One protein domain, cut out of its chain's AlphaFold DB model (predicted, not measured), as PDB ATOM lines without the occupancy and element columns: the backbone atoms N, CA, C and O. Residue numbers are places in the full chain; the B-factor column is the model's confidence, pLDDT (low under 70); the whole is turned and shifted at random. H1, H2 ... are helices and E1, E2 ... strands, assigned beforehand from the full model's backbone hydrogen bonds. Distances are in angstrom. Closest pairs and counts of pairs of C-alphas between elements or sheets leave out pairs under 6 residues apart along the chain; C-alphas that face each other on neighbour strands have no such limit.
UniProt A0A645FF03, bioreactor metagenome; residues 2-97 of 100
ATOM      1  N   TYR A   2       8.122  15.779  -4.395       89.38
ATOM      2  CA  TYR A   2       7.702  14.553  -3.696       89.38
ATOM      3  C   TYR A   2       8.771  13.933  -2.773       89.38
ATOM      4  O   TYR A   2       8.494  13.688  -1.608       89.38
ATOM      5  N   GLY A   3      10.023  13.793  -3.231       91.00
ATOM      6  CA  GLY A   3      11.110  13.254  -2.395       91.00
ATOM      7  C   GLY A   3      11.349  14.022  -1.086       91.00
ATOM      8  O   GLY A   3      11.529  13.401  -0.049       91.00
ATOM      9  N   ARG A   4      11.225  15.359  -1.096       93.00
ATOM     10  CA  ARG A   4      11.368  16.179   0.123       93.00
ATOM     11  C   ARG A   4      10.257  15.909   1.138       93.00
ATOM     12  O   ARG A   4      10.498  15.972   2.336       93.00
ATOM     13  N   LEU A   5       9.041  15.629   0.658       93.75
ATOM     14  CA  LEU A   5       7.934  15.240   1.530       93.75
ATOM     15  C   LEU A   5       8.243  13.891   2.178       93.75
ATOM     16  O   LEU A   5       8.146  13.774   3.393       93.75
ATOM     17  N   LEU A   6       8.700  12.911   1.395       94.94
ATOM     18  CA  LEU A   6       9.048  11.588   1.914       94.94
ATOM     19  C   LEU A   6      10.178  11.636   2.945       94.94
ATOM     20  O   LEU A   6      10.086  10.986   3.979       94.94
ATOM     21  N   GLU A   7      11.212  12.443   2.708       93.69
ATOM     22  CA  GLU A   7      12.324  12.634   3.651       93.69
ATOM     23  C   GLU A   7      11.881  13.205   5.007       93.69
ATOM     24  O   GLU A   7      12.554  12.979   6.011       93.69
ATOM     25  N   SER A   8      10.754  13.921   5.054       94.81
ATOM     26  CA  SER A   8      10.189  14.447   6.303       94.81
ATOM     27  C   SER A   8       9.310  13.453   7.069       94.81
ATOM     28  O   SER A   8       8.941  13.727   8.212       94.81
ATOM     29  N   LEU A   9       8.963  12.310   6.470       95.56
ATOM     30  CA  LEU A   9       8.093  11.314   7.089       95.56
ATOM     31  C   LEU A   9       8.889  10.310   7.939       95.56
ATOM     32  O   LEU A   9      10.014   9.940   7.589       95.56
ATOM     33  N   PRO A  10       8.295   9.771   9.021       95.50
ATOM     34  CA  PRO A  10       8.823   8.581   9.675       95.50
ATOM     35  C   PRO A  10       8.953   7.427   8.676       95.50
ATOM     36  O   PRO A  10       8.021   7.166   7.913       95.50
ATOM     37  N   ARG A  11      10.061   6.674   8.718       91.62
ATOM     38  CA  ARG A  11      10.308   5.529   7.810       91.62
ATOM     39  C   ARG A  11       9.279   4.397   7.924       91.62
ATOM     40  O   ARG A  11       9.208   3.545   7.051       91.62
ATOM     41  N   THR A  12       8.494   4.386   8.995       94.12
ATOM     42  CA  THR A  12       7.389   3.446   9.216       94.12
ATOM     43  C   THR A  12       6.101   3.850   8.495       94.12
ATOM     44  O   THR A  12       5.130   3.101   8.543       94.12
ATOM     45  N   THR A  13       6.063   5.022   7.857       97.19
ATOM     46  CA  THR A  13       4.871   5.518   7.162       97.19
ATOM     47  C   THR A  13       4.643   4.708   5.885       97.19
ATOM     48  O   THR A  13       5.518   4.708   5.014       97.19
ATOM     49  N   PRO A  14       3.495   4.027   5.733       96.69
ATOM     50  CA  PRO A  14       3.183   3.329   4.497       96.69
ATOM     51  C   PRO A  14       2.824   4.338   3.401       96.69
ATOM     52  O   PRO A  14       2.119   5.316   3.651       96.69
ATOM     53  N   ILE A  15       3.305   4.094   2.182       97.44
ATOM     54  CA  ILE A  15       3.051   4.957   1.026       97.44
ATOM     55  C   ILE A  15       2.231   4.165   0.015       97.44
ATOM     56  O   ILE A  15       2.721   3.186  -0.547       97.44
ATOM     57  N   TYR A  16       1.001   4.605  -0.225       97.38
ATOM     58  CA  TYR A  16       0.094   4.004  -1.198       97.38
ATOM     59  C   TYR A  16      -0.038   4.893  -2.432       97.38
ATOM     60  O   TYR A  16       0.020   6.120  -2.330       97.38
ATOM     61  N   HIS A  17      -0.221   4.276  -3.595       96.88
ATOM     62  CA  HIS A  17      -0.546   4.959  -4.839       96.88
ATOM     63  C   HIS A  17      -1.816   4.380  -5.439       96.88
ATOM     64  O   HIS A  17      -1.948   3.164  -5.561       96.88
ATOM     65  N   TRP A  18      -2.700   5.282  -5.841       95.69
ATOM     66  CA  TRP A  18      -3.857   5.001  -6.667       95.69
ATOM     67  C   TRP A  18      -3.782   5.914  -7.884       95.69
ATOM     68  O   TRP A  18      -3.379   7.077  -7.766       95.69
ATOM     69  N   GLY A  19      -4.082   5.347  -9.037       95.12
ATOM     70  CA  GLY A  19      -4.089   6.014 -10.323       95.12
ATOM     71  C   GLY A  19      -4.834   5.146 -11.320       95.12
ATOM     72  O   GLY A  19      -5.305   4.056 -10.974       95.12
ATOM     73  N   ASP A  20      -4.887   5.611 -12.561       96.44
ATOM     74  CA  ASP A  20      -5.545   4.885 -13.641       96.44
ATOM     75  C   ASP A  20      -4.896   3.520 -13.878       96.44
ATOM     76  O   ASP A  20      -3.678   3.324 -13.753       96.44
ATOM     77  N   ILE A  21      -5.729   2.552 -14.243       96.69
ATOM     78  CA  ILE A  21      -5.324   1.182 -14.535       96.69
ATOM     79  C   ILE A  21      -5.031   1.107 -16.032       96.69
ATOM     80  O   ILE A  21      -5.698   0.419 -16.801       96.69
ATOM     81  N   ASP A  22      -4.036   1.878 -16.454       97.44
ATOM     82  CA  ASP A  22      -3.618   2.004 -17.842       97.44
ATOM     83  C   ASP A  22      -2.093   2.205 -17.951       97.44
ATOM     84  O   ASP A  22      -1.344   2.193 -16.971       97.44
ATOM     85  N   GLU A  23      -1.576   2.375 -19.167       97.75
ATOM     86  CA  GLU A  23      -0.142   2.612 -19.346       97.75
ATOM     87  C   GLU A  23       0.338   3.900 -18.645       97.75
ATOM     88  O   GLU A  23       1.450   3.942 -18.104       97.75
ATOM     89  N   GLY A  24      -0.472   4.962 -18.686       97.94
ATOM     90  CA  GLY A  24      -0.149   6.262 -18.114       97.94
ATOM     91  C   GLY A  24       0.000   6.203 -16.598       97.94
ATOM     92  O   GLY A  24       1.043   6.620 -16.077       97.94
ATOM     93  N   GLY A  25      -0.990   5.636 -15.915       97.81
ATOM     94  CA  GLY A  25      -1.027   5.445 -14.472       97.81
ATOM     95  C   GLY A  25       0.139   4.597 -13.982       97.81
ATOM     96  O   GLY A  25       0.896   5.034 -13.114       97.81
ATOM     97  N   PHE A  26       0.419   3.455 -14.620       98.44
ATOM     98  CA  PHE A  26       1.573   2.627 -14.245       98.44
ATOM     99  C   PHE A  26       2.922   3.323 -14.507       98.44
ATOM    100  O   PHE A  26       3.863   3.203 -13.712       98.44
ATOM    101  N   ARG A  27       3.046   4.115 -15.580       98.56
ATOM    102  CA  ARG A  27       4.254   4.921 -15.834       98.56
ATOM    103  C   ARG A  27       4.467   5.982 -14.750       98.56
ATOM    104  O   ARG A  27       5.603   6.182 -14.306       98.56
ATOM    105  N   ILE A  28       3.405   6.642 -14.294       98.31
ATOM    106  CA  ILE A  28       3.462   7.580 -13.163       98.31
ATOM    107  C   ILE A  28       3.847   6.830 -11.881       98.31
ATOM    108  O   ILE A  28       4.814   7.225 -11.222       98.31
ATOM    109  N   ALA A  29       3.187   5.708 -11.589       98.19
ATOM    110  CA  ALA A  29       3.460   4.862 -10.432       98.19
ATOM    111  C   ALA A  29       4.938   4.455 -10.351       98.19
ATOM    112  O   ALA A  29       5.574   4.614  -9.311       98.19
ATOM    113  N   SER A  30       5.534   4.016 -11.465       98.38
ATOM    114  CA  SER A  30       6.952   3.632 -11.509       98.38
ATOM    115  C   SER A  30       7.910   4.797 -11.222       98.38
ATOM    116  O   SER A  30       8.919   4.620 -10.535       98.38
ATOM    117  N   THR A  31       7.572   6.011 -11.669       98.06
ATOM    118  CA  THR A  31       8.350   7.231 -11.392       98.06
ATOM    119  C   THR A  31       8.273   7.614  -9.910       98.06
ATOM    120  O   THR A  31       9.287   7.945  -9.278       98.06
ATOM    121  N   ILE A  32       7.075   7.526  -9.326       97.69
ATOM    122  CA  ILE A  32       6.837   7.759  -7.897       97.69
ATOM    123  C   ILE A  32       7.579   6.708  -7.070       97.69
ATOM    124  O   ILE A  32       8.272   7.064  -6.118       97.69
ATOM    125  N   ALA A  33       7.507   5.437  -7.462       98.06
ATOM    126  CA  ALA A  33       8.167   4.331  -6.780       98.06
ATOM    127  C   ALA A  33       9.691   4.479  -6.791       98.06
ATOM    128  O   ALA A  33      10.330   4.271  -5.764       98.06
ATOM    129  N   ALA A  34      10.287   4.899  -7.913       97.69
ATOM    130  CA  ALA A  34      11.719   5.187  -7.977       97.69
ATOM    131  C   ALA A  34      12.121   6.301  -6.997       97.69
ATOM    132  O   ALA A  34      13.110   6.164  -6.274       97.69
ATOM    133  N   THR A  35      11.320   7.366  -6.918       97.38
ATOM    134  CA  THR A  35      11.536   8.460  -5.958       97.38
ATOM    135  C   THR A  35      11.378   7.976  -4.513       97.38
ATOM    136  O   THR A  35      12.197   8.313  -3.660       97.38
ATOM    137  N   ALA A  36      10.362   7.152  -4.239       97.25
ATOM    138  CA  ALA A  36      10.098   6.600  -2.915       97.25
ATOM    139  C   ALA A  36      11.217   5.676  -2.434       97.25
ATOM    140  O   ALA A  36      11.706   5.841  -1.315       97.25
ATOM    141  N   ARG A  37      11.704   4.790  -3.309       96.44
ATOM    142  CA  ARG A  37      12.859   3.931  -3.024       96.44
ATOM    143  C   ARG A  37      14.106   4.745  -2.708       96.44
ATOM    144  O   ARG A  37      14.813   4.404  -1.766       96.44
ATOM    145  N   GLY A  38      14.342   5.846  -3.426       94.94
ATOM    146  CA  GLY A  38      15.440   6.775  -3.133       94.94
ATOM    147  C   GLY A  38      15.381   7.372  -1.719       94.94
ATOM    148  O   GLY A  38      16.421   7.583  -1.103       94.94
ATOM    149  N   ALA A  39      14.178   7.572  -1.172       95.25
ATOM    150  CA  ALA A  39      13.962   8.026   0.205       95.25
ATOM    151  C   ALA A  39      13.910   6.873   1.241       95.25
ATOM    152  O   ALA A  39      13.864   7.114   2.451       95.25
ATOM    153  N   GLY A  40      13.971   5.613   0.795       95.44
ATOM    154  CA  GLY A  40      13.911   4.415   1.639       95.44
ATOM    155  C   GLY A  40      12.494   3.930   1.957       95.44
ATOM    156  O   GLY A  40      12.301   3.283   2.983       95.44
ATOM    157  N   PHE A  41      11.521   4.247   1.100       97.44
ATOM    158  CA  PHE A  41      10.148   3.749   1.170       97.44
ATOM    159  C   PHE A  41       9.848   2.786   0.018       97.44
ATOM    160  O   PHE A  41      10.405   2.907  -1.075       97.44
ATOM    161  N   SER A  42       8.901   1.881   0.243       96.50
ATOM    162  CA  SER A  42       8.300   1.056  -0.808       96.50
ATOM    163  C   SER A  42       6.909   1.590  -1.131       96.50
ATOM    164  O   SER A  42       6.089   1.742  -0.226       96.50
ATOM    165  N   LEU A  43       6.649   1.878  -2.407       97.94
ATOM    166  CA  LEU A  43       5.326   2.284  -2.876       97.94
ATOM    167  C   LEU A  43       4.428   1.049  -2.977       97.94
ATOM    168  O   LEU A  43       4.823   0.070  -3.603       97.94
ATOM    169  N   GLN A  44       3.242   1.097  -2.384       98.06
ATOM    170  CA  GLN A  44       2.242   0.033  -2.444       98.06
ATOM    171  C   GLN A  44       1.123   0.431  -3.416       98.06
ATOM    172  O   GLN A  44       0.702   1.592  -3.391       98.06
ATOM    173  N   PRO A  45       0.628  -0.482  -4.263       97.25
ATOM    174  CA  PRO A  45      -0.549  -0.204  -5.071       97.25
ATOM    175  C   PRO A  45      -1.795  -0.179  -4.174       97.25
ATOM    176  O   PRO A  45      -1.876  -0.913  -3.187       97.25
ATOM    177  N   TYR A  46      -2.769   0.659  -4.509       96.06
ATOM    178  CA  TYR A  46      -4.072   0.705  -3.855       96.06
ATOM    179  C   TYR A  46      -5.162   0.772  -4.917       96.06
ATOM    180  O   TYR A  46      -5.136   1.688  -5.730       96.06
ATOM    181  N   ARG A  47      -6.099  -0.188  -4.910       94.06
ATOM    182  CA  ARG A  47      -7.217  -0.266  -5.871       94.06
ATOM    183  C   ARG A  47      -6.792  -0.257  -7.345       94.06
ATOM    184  O   ARG A  47      -7.441   0.352  -8.188       94.06
ATOM    185  N   MET A  48      -5.665  -0.900  -7.640       95.69
ATOM    186  CA  MET A  48      -5.149  -1.065  -9.005       95.69
ATOM    187  C   MET A  48      -5.093  -2.540  -9.423       95.69
ATOM    188  O   MET A  48      -4.631  -2.831 -10.525       95.69
ATOM    189  N   SER A  49      -5.512  -3.471  -8.554       95.00
ATOM    190  CA  SER A  49      -5.569  -4.901  -8.869       95.00
ATOM    191  C   SER A  49      -6.748  -5.185  -9.797       95.00
ATOM    192  O   SER A  49      -7.803  -4.567  -9.640       95.00
ATOM    193  N   PRO A  50      -6.644  -6.157 -10.720       94.62
ATOM    194  CA  PRO A  50      -7.786  -6.604 -11.504       94.62
ATOM    195  C   PRO A  50      -9.019  -6.978 -10.676       94.62
ATOM    196  O   PRO A  50     -10.136  -6.878 -11.175       94.62
ATOM    197  N   GLU A  51      -8.830  -7.452  -9.443       94.38
ATOM    198  CA  GLU A  51      -9.925  -7.838  -8.543       94.38
ATOM    199  C   GLU A  51     -10.703  -6.638  -7.989       94.38
ATOM    200  O   GLU A  51     -11.864  -6.789  -7.621       94.38
ATOM    201  N   ASP A  52     -10.093  -5.450  -8.004       92.12
ATOM    202  CA  ASP A  52     -10.700  -4.206  -7.536       92.12
ATOM    203  C   ASP A  52     -11.592  -3.551  -8.608       92.12
ATOM    204  O   ASP A  52     -12.230  -2.542  -8.326       92.12
ATOM    205  N   VAL A  53     -11.619  -4.084  -9.841       92.31
ATOM    206  CA  VAL A  53     -12.280  -3.441 -10.991       92.31
ATOM    207  C   VAL A  53     -13.536  -4.198 -11.424       92.31
ATOM    208  O   VAL A  53     -13.413  -5.315 -11.945       92.31
ATOM    209  N   PRO A  54     -14.737  -3.603 -11.318       92.56
ATOM    210  CA  PRO A  54     -15.973  -4.177 -11.848       92.56
ATOM    211  C   PRO A  54     -15.888  -4.460 -13.351       92.56
ATOM    212  O   PRO A  54     -15.243  -3.724 -14.096       92.56
ATOM    213  N   LEU A  55     -16.529  -5.537 -13.818       91.56
ATOM    214  CA  LEU A  55     -16.424  -5.994 -15.212       91.56
ATOM    215  C   LEU A  55     -16.911  -4.940 -16.216       91.56
ATOM    216  O   LEU A  55     -16.337  -4.805 -17.291       91.56
ATOM    217  N   GLU A  56     -17.935  -4.177 -15.852       91.88
ATOM    218  CA  GLU A  56     -18.544  -3.113 -16.650       91.88
ATOM    219  C   GLU A  56     -17.624  -1.908 -16.895       91.88
ATOM    220  O   GLU A  56     -17.867  -1.133 -17.817       91.88
ATOM    221  N   MET A  57     -16.565  -1.758 -16.094       90.44
ATOM    222  CA  MET A  57     -15.593  -0.667 -16.212       90.44
ATOM    223  C   MET A  57     -14.354  -1.071 -17.020       90.44
ATOM    224  O   MET A  57     -13.514  -0.227 -17.328       90.44
ATOM    225  N   ARG A  58     -14.219  -2.359 -17.361       94.56
ATOM    226  CA  ARG A  58     -13.043  -2.905 -18.044       94.56
ATOM    227  C   ARG A  58     -13.139  -2.669 -19.545       94.56
ATOM    228  O   ARG A  58     -14.098  -3.086 -20.191       94.56
ATOM    229  N   VAL A  59     -12.094  -2.079 -20.111       96.38
ATOM    230  CA  VAL A  59     -11.934  -1.906 -21.558       96.38
ATOM    231  C   VAL A  59     -10.806  -2.806 -22.044       96.38
ATOM    232  O   VAL A  59      -9.708  -2.770 -21.495       96.38
ATOM    233  N   GLU A  60     -11.063  -3.623 -23.069       97.50
ATOM    234  CA  GLU A  60     -10.059  -4.537 -23.627       97.50
ATOM    235  C   GLU A  60      -8.805  -3.775 -24.079       97.50
ATOM    236  O   GLU A  60      -8.876  -2.754 -24.769       97.50
ATOM    237  N   ALA A  61      -7.642  -4.287 -23.685       97.19
ATOM    238  CA  ALA A  61      -6.362  -3.661 -23.952       97.19
ATOM    239  C   ALA A  61      -5.572  -4.438 -25.005       97.19
ATOM    240  O   ALA A  61      -5.559  -5.667 -25.044       97.19
ATOM    241  N   SER A  62      -4.822  -3.715 -25.837       98.00
ATOM    242  CA  SER A  62      -3.901  -4.364 -26.769       98.00
ATOM    243  C   SER A  62      -2.770  -5.082 -26.021       98.00
ATOM    244  O   SER A  62      -2.286  -4.593 -24.998       98.00
ATOM    245  N   ALA A  63      -2.247  -6.176 -26.586       97.56
ATOM    246  CA  ALA A  63      -1.087  -6.879 -26.026       97.56
ATOM    247  C   ALA A  63       0.115  -5.943 -25.787       97.56
ATOM    248  O   ALA A  63       0.804  -6.050 -24.777       97.56
ATOM    249  N   ARG A  64       0.338  -4.965 -26.678       97.94
ATOM    250  CA  ARG A  64       1.392  -3.951 -26.516       97.94
ATOM    251  C   ARG A  64       1.175  -3.095 -25.267       97.94
ATOM    252  O   ARG A  64       2.142  -2.806 -24.567       97.94
ATOM    253  N   THR A  65      -0.060  -2.665 -25.022       98.19
ATOM    254  CA  THR A  65      -0.427  -1.884 -23.833       98.19
ATOM    255  C   THR A  65      -0.166  -2.702 -22.572       98.19
ATOM    256  O   THR A  65       0.487  -2.215 -21.654       98.19
ATOM    257  N   LEU A  66      -0.573  -3.974 -22.567       98.38
ATOM    258  CA  LEU A  66      -0.381  -4.886 -21.439       98.38
ATOM    259  C   LEU A  66       1.102  -5.157 -21.141       98.38
ATOM    260  O   LEU A  66       1.495  -5.135 -19.978       98.38
ATOM    261  N   GLU A  67       1.957  -5.320 -22.160       98.38
ATOM    262  CA  GLU A  67       3.411  -5.416 -21.940       98.38
ATOM    263  C   GLU A  67       3.985  -4.143 -21.310       98.38
ATOM    264  O   GLU A  67       4.888  -4.212 -20.476       98.38
ATOM    265  N   ARG A  68       3.487  -2.966 -21.709       98.56
ATOM    266  CA  ARG A  68       3.959  -1.686 -21.162       98.56
ATOM    267  C   ARG A  68       3.496  -1.493 -19.721       98.56
ATOM    268  O   ARG A  68       4.311  -1.091 -18.893       98.56
ATOM    269  N   ILE A  69       2.252  -1.855 -19.406       98.50
ATOM    270  CA  ILE A  69       1.741  -1.914 -18.029       98.50
ATOM    271  C   ILE A  69       2.607  -2.856 -17.190       98.50
ATOM    272  O   ILE A  69       3.143  -2.436 -16.167       98.50
ATOM    273  N   HIS A  70       2.833  -4.086 -17.656       98.62
ATOM    274  CA  HIS A  70       3.675  -5.065 -16.968       98.62
ATOM    275  C   HIS A  70       5.097  -4.534 -16.729       98.62
ATOM    276  O   HIS A  70       5.612  -4.600 -15.615       98.62
ATOM    277  N   HIS A  71       5.721  -3.936 -17.748       98.62
ATOM    278  CA  HIS A  71       7.047  -3.327 -17.632       98.62
ATOM    279  C   HIS A  71       7.101  -2.250 -16.537       98.62
ATOM    280  O   HIS A  71       8.010  -2.261 -15.701       98.62
ATOM    281  N   PHE A  72       6.137  -1.328 -16.520       98.75
ATOM    282  CA  PHE A  72       6.106  -0.257 -15.526       98.75
ATOM    283  C   PHE A  72       5.721  -0.756 -14.129       98.75
ATOM    284  O   PHE A  72       6.298  -0.283 -13.150       98.75
ATOM    285  N   ALA A  73       4.841  -1.752 -14.016       98.50
ATOM    286  CA  ALA A  73       4.545  -2.430 -12.755       98.50
ATOM    287  C   ALA A  73       5.815  -3.058 -12.157       98.50
ATOM    288  O   ALA A  73       6.158  -2.800 -11.003       98.50
ATOM    289  N   CYS A  74       6.598  -3.774 -12.968       98.38
ATOM    290  CA  CYS A  74       7.899  -4.308 -12.563       98.38
ATOM    291  C   CYS A  74       8.864  -3.196 -12.120       98.38
ATOM    292  O   CYS A  74       9.513  -3.318 -11.081       98.38
ATOM    293  N   ALA A  75       8.923  -2.074 -12.844       98.31
ATOM    294  CA  ALA A  75       9.739  -0.919 -12.457       98.31
ATOM    295  C   ALA A  75       9.265  -0.245 -11.148       98.31
ATOM    296  O   ALA A  75      10.073   0.335 -10.408       98.31
ATOM    297  N   ALA A  76       7.971  -0.339 -10.827       98.31
ATOM    298  CA  ALA A  76       7.409   0.090  -9.549       98.31
ATOM    299  C   ALA A  76       7.712  -0.891  -8.398       98.31
ATOM    300  O   ALA A  76       7.716  -0.480  -7.240       98.31
ATOM    301  N   GLY A  77       8.090  -2.136  -8.710       98.19
ATOM    302  CA  GLY A  77       8.283  -3.216  -7.740       98.19
ATOM    303  C   GLY A  77       7.019  -4.046  -7.500       98.19
ATOM    304  O   GLY A  77       6.897  -4.668  -6.453       98.19
ATOM    305  N   TRP A  78       6.078  -4.032  -8.447       98.06
ATOM    306  CA  TRP A  78       4.777  -4.699  -8.380       98.06
ATOM    307  C   TRP A  78       4.693  -5.831  -9.413       98.06
ATOM    308  O   TRP A  78       3.859  -5.799 -10.317       98.06
ATOM    309  N   LEU A  79       5.605  -6.804  -9.332       97.81
ATOM    310  CA  LEU A  79       5.728  -7.881 -10.324       97.81
ATOM    311  C   LEU A  79       4.427  -8.685 -10.460       97.81
ATOM    312  O   LEU A  79       3.939  -8.902 -11.568       97.81
ATOM    313  N   GLU A  80       3.856  -9.085  -9.330       98.06
ATOM    314  CA  GLU A  80       2.646  -9.898  -9.249       98.06
ATOM    315  C   GLU A  80       1.445  -9.143  -9.825       98.06
ATOM    316  O   GLU A  80       0.693  -9.692 -10.626       98.06
ATOM    317  N   LEU A  81       1.322  -7.852  -9.504       98.00
ATOM    318  CA  LEU A  81       0.285  -6.988 -10.065       98.00
ATOM    319  C   LEU A  81       0.446  -6.826 -11.582       98.00
ATOM    320  O   LEU A  81      -0.524  -6.925 -12.327       98.00
ATOM    321  N   GLY A  82       1.675  -6.603 -12.054       97.69
ATOM    322  CA  GLY A  82       1.961  -6.491 -13.481       97.69
ATOM    323  C   GLY A  82       1.607  -7.762 -14.248       97.69
ATOM    324  O   GLY A  82       1.147  -7.683 -15.386       97.69
ATOM    325  N   GLN A  83       1.835  -8.934 -13.654       98.25
ATOM    326  CA  GLN A  83       1.441 -10.216 -14.236       98.25
ATOM    327  C   GLN A  83      -0.085 -10.372 -14.251       98.25
ATOM    328  O   GLN A  83      -0.648 -10.685 -15.299       98.25
ATOM    329  N   ALA A  84      -0.754 -10.067 -13.137       97.94
ATOM    330  CA  ALA A  84      -2.209 -10.132 -13.035       97.94
ATOM    331  C   ALA A  84      -2.901  -9.216 -14.060       97.94
ATOM    332  O   ALA A  84      -3.842  -9.636 -14.728       97.94
ATOM    333  N   MET A  85      -2.402  -7.991 -14.256       97.94
ATOM    334  CA  MET A  85      -2.926  -7.071 -15.274       97.94
ATOM    335  C   MET A  85      -2.772  -7.619 -16.694       97.94
ATOM    336  O   MET A  85      -3.699  -7.534 -17.499       97.94
ATOM    337  N   ARG A  86      -1.611  -8.207 -17.002       96.94
ATOM    338  CA  ARG A  86      -1.340  -8.813 -18.309       96.94
ATOM    339  C   ARG A  86      -2.282  -9.980 -18.602       96.94
ATOM    340  O   ARG A  86      -2.740 -10.107 -19.733       96.94
ATOM    341  N   GLU A  87      -2.565 -10.808 -17.601       97.56
ATOM    342  CA  GLU A  87      -3.500 -11.933 -17.708       97.56
ATOM    343  C   GLU A  87      -4.956 -11.470 -17.814       97.56
ATOM    344  O   GLU A  87      -5.732 -12.051 -18.571       97.56
ATOM    345  N   ALA A  88      -5.323 -10.407 -17.095       97.06
ATOM    346  CA  ALA A  88      -6.681  -9.882 -17.090       97.06
ATOM    347  C   ALA A  88      -7.066  -9.165 -18.394       97.06
ATOM    348  O   ALA A  88      -8.240  -9.149 -18.759       97.06
ATOM    349  N   GLY A  89      -6.095  -8.585 -19.107       97.69
ATOM    350  CA  GLY A  89      -6.278  -8.154 -20.495       97.69
ATOM    351  C   GLY A  89      -7.036  -6.840 -20.704       97.69
ATOM    352  O   GLY A  89      -7.535  -6.600 -21.805       97.69
ATOM    353  N   PHE A  90      -7.136  -5.983 -19.687       97.75
ATOM    354  CA  PHE A  90      -7.946  -4.764 -19.746       97.75
ATOM    355  C   PHE A  90      -7.237  -3.524 -19.181       97.75
ATOM    356  O   PHE A  90      -6.199  -3.628 -18.528       97.75
ATOM    357  N   VAL A  91      -7.836  -2.358 -19.429       97.50
ATOM    358  CA  VAL A  91      -7.562  -1.076 -18.763       97.50
ATOM    359  C   VAL A  91      -8.842  -0.467 -18.184       97.50
ATOM    360  O   VAL A  91      -9.942  -0.822 -18.614       97.50
ATOM    361  N   ALA A  92      -8.703   0.433 -17.211       96.19
ATOM    362  CA  ALA A  92      -9.811   1.175 -16.607       96.19
ATOM    363  C   ALA A  92      -9.341   2.526 -16.040       96.19
ATOM    364  O   ALA A  92      -8.205   2.642 -15.583       96.19
ATOM    365  N   GLU A  93     -10.225   3.524 -16.039       93.06
ATOM    366  CA  GLU A  93      -9.985   4.845 -15.431       93.06
ATOM    367  C   GLU A  93     -10.249   4.805 -13.918       93.06
ATOM    368  O   GLU A  93     -11.172   4.113 -13.469       93.06
ATOM    369  N   GLN A  94      -9.498   5.575 -13.123       90.06
ATOM    370  CA  GLN A  94      -9.697   5.642 -11.672       90.06
ATOM    371  C   GLN A  94     -11.099   6.156 -11.308       90.06
ATOM    372  O   GLN A  94     -11.742   5.612 -10.408       90.06
ATOM    373  N   GLU A  95     -11.613   7.171 -12.010       87.38
ATOM    374  CA  GLU A  95     -12.907   7.800 -11.712       87.38
ATOM    375  C   GLU A  95     -14.099   6.858 -11.913       87.38
ATOM    376  O   GLU A  95     -15.213   7.161 -11.473       87.38
ATOM    377  N   ALA A  96     -13.899   5.727 -12.593       80.69
ATOM    378  CA  ALA A  96     -14.913   4.690 -12.687       80.69
ATOM    379  C   ALA A  96     -15.115   3.999 -11.324       80.69
ATOM    380  O   ALA A  96     -16.254   3.781 -10.917       80.69
ATOM    381  N   LEU A  97     -14.029   3.768 -10.577       79.88
ATOM    382  CA  LEU A  97     -14.005   3.080  -9.278       79.88
ATOM    383  C   LEU A  97     -14.459   3.954  -8.096       79.88
ATOM    384  O   LEU A  97     -14.740   3.446  -7.014       79.88
TER     385      LEU A  97
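Overview. This is residues 2 to 97 of the 100 residues of a protein of bioreactor metagenome (UniProt A0A645FF03). Helix H2 runs along an elongated body, with a small pair of parallel strands, E1 and E2, beside one flank and a helical hairpin, H3 and H4, packed on it through H3. The short helix H1 sits at one end of H2, while the long link of residues 46 to 62 reaches to the opposite end of the body; the short last helix, H5, touches no other helix. The printed part has 96 residues with five named helices and two named strands, in the order H1 E1 H2 E2 H3 H4 H5, and its class is mostly helix. It is compact, with a radius of gyration of the C-alphas of 13.5 A, and spans 41 by 23 by 18 A.

Arrangement. The sheet is E1, residues 15 to 17, and E2, residues 43 to 45, parallel neighbours at 43 degrees; N 17 and O 44 are 2.8 A apart, as are N 44 and O 15, both within hydrogen-bond range. H2, residues 23 to 39, joins them in a strand-helix-strand unit, two parallel neighbour strands with a helix between, whose crossover is right-handed. The closest C-alphas of H2 and E2, Ala 33 and Leu 43, are 5.2 A apart. H3, residues 63 to 76, touches H2 at a shallow tilt of 13 degrees, the same way; their closest C-alphas, Ser 30 and Ala 76, are 4.1 A apart. H4, residues 79 to 88, forms a helical hairpin with H3, at a shallow tilt of 18 degrees, opposite ways; their closest C-alphas, His 70 and Gly 82, are 4.1 A apart. H1, residues 2 to 7, touches H2 at residues 35 to 39 alone, with the C-alphas of Glu 7 and Ala 39 closest at 6.0 A; the tilt is shallow, 29 degrees, the same way. H5, residues 94 to 97, is apart from H4. In H1, H2, H3 and H4 every O i to N i+4 pair is within hydrogen-bond range; H5 is too short for such a pair.

Along the chain. H1 begins at C-alpha 2, (7.702, 14.553, -3.696). H2 is 24.7 A long from first to last C-alpha, H3 19.8 A and H4 14.3 A. H3 begins at C-alpha 63, (-1.087, -6.879, -26.026), and H5 ends at C-alpha 97, (-14.005, 3.080, -9.278).

Size, cuts and confidence. The two C-alphas farthest apart, Ser 8 and Glu 60, are 40.8 A apart. The link E2 to H3 is long, 17 residues; in it residues 59 to 60 pair antiparallel with residues 90 to 91. The printed part has no cut, and no printed residue is under 70 in pLDDT.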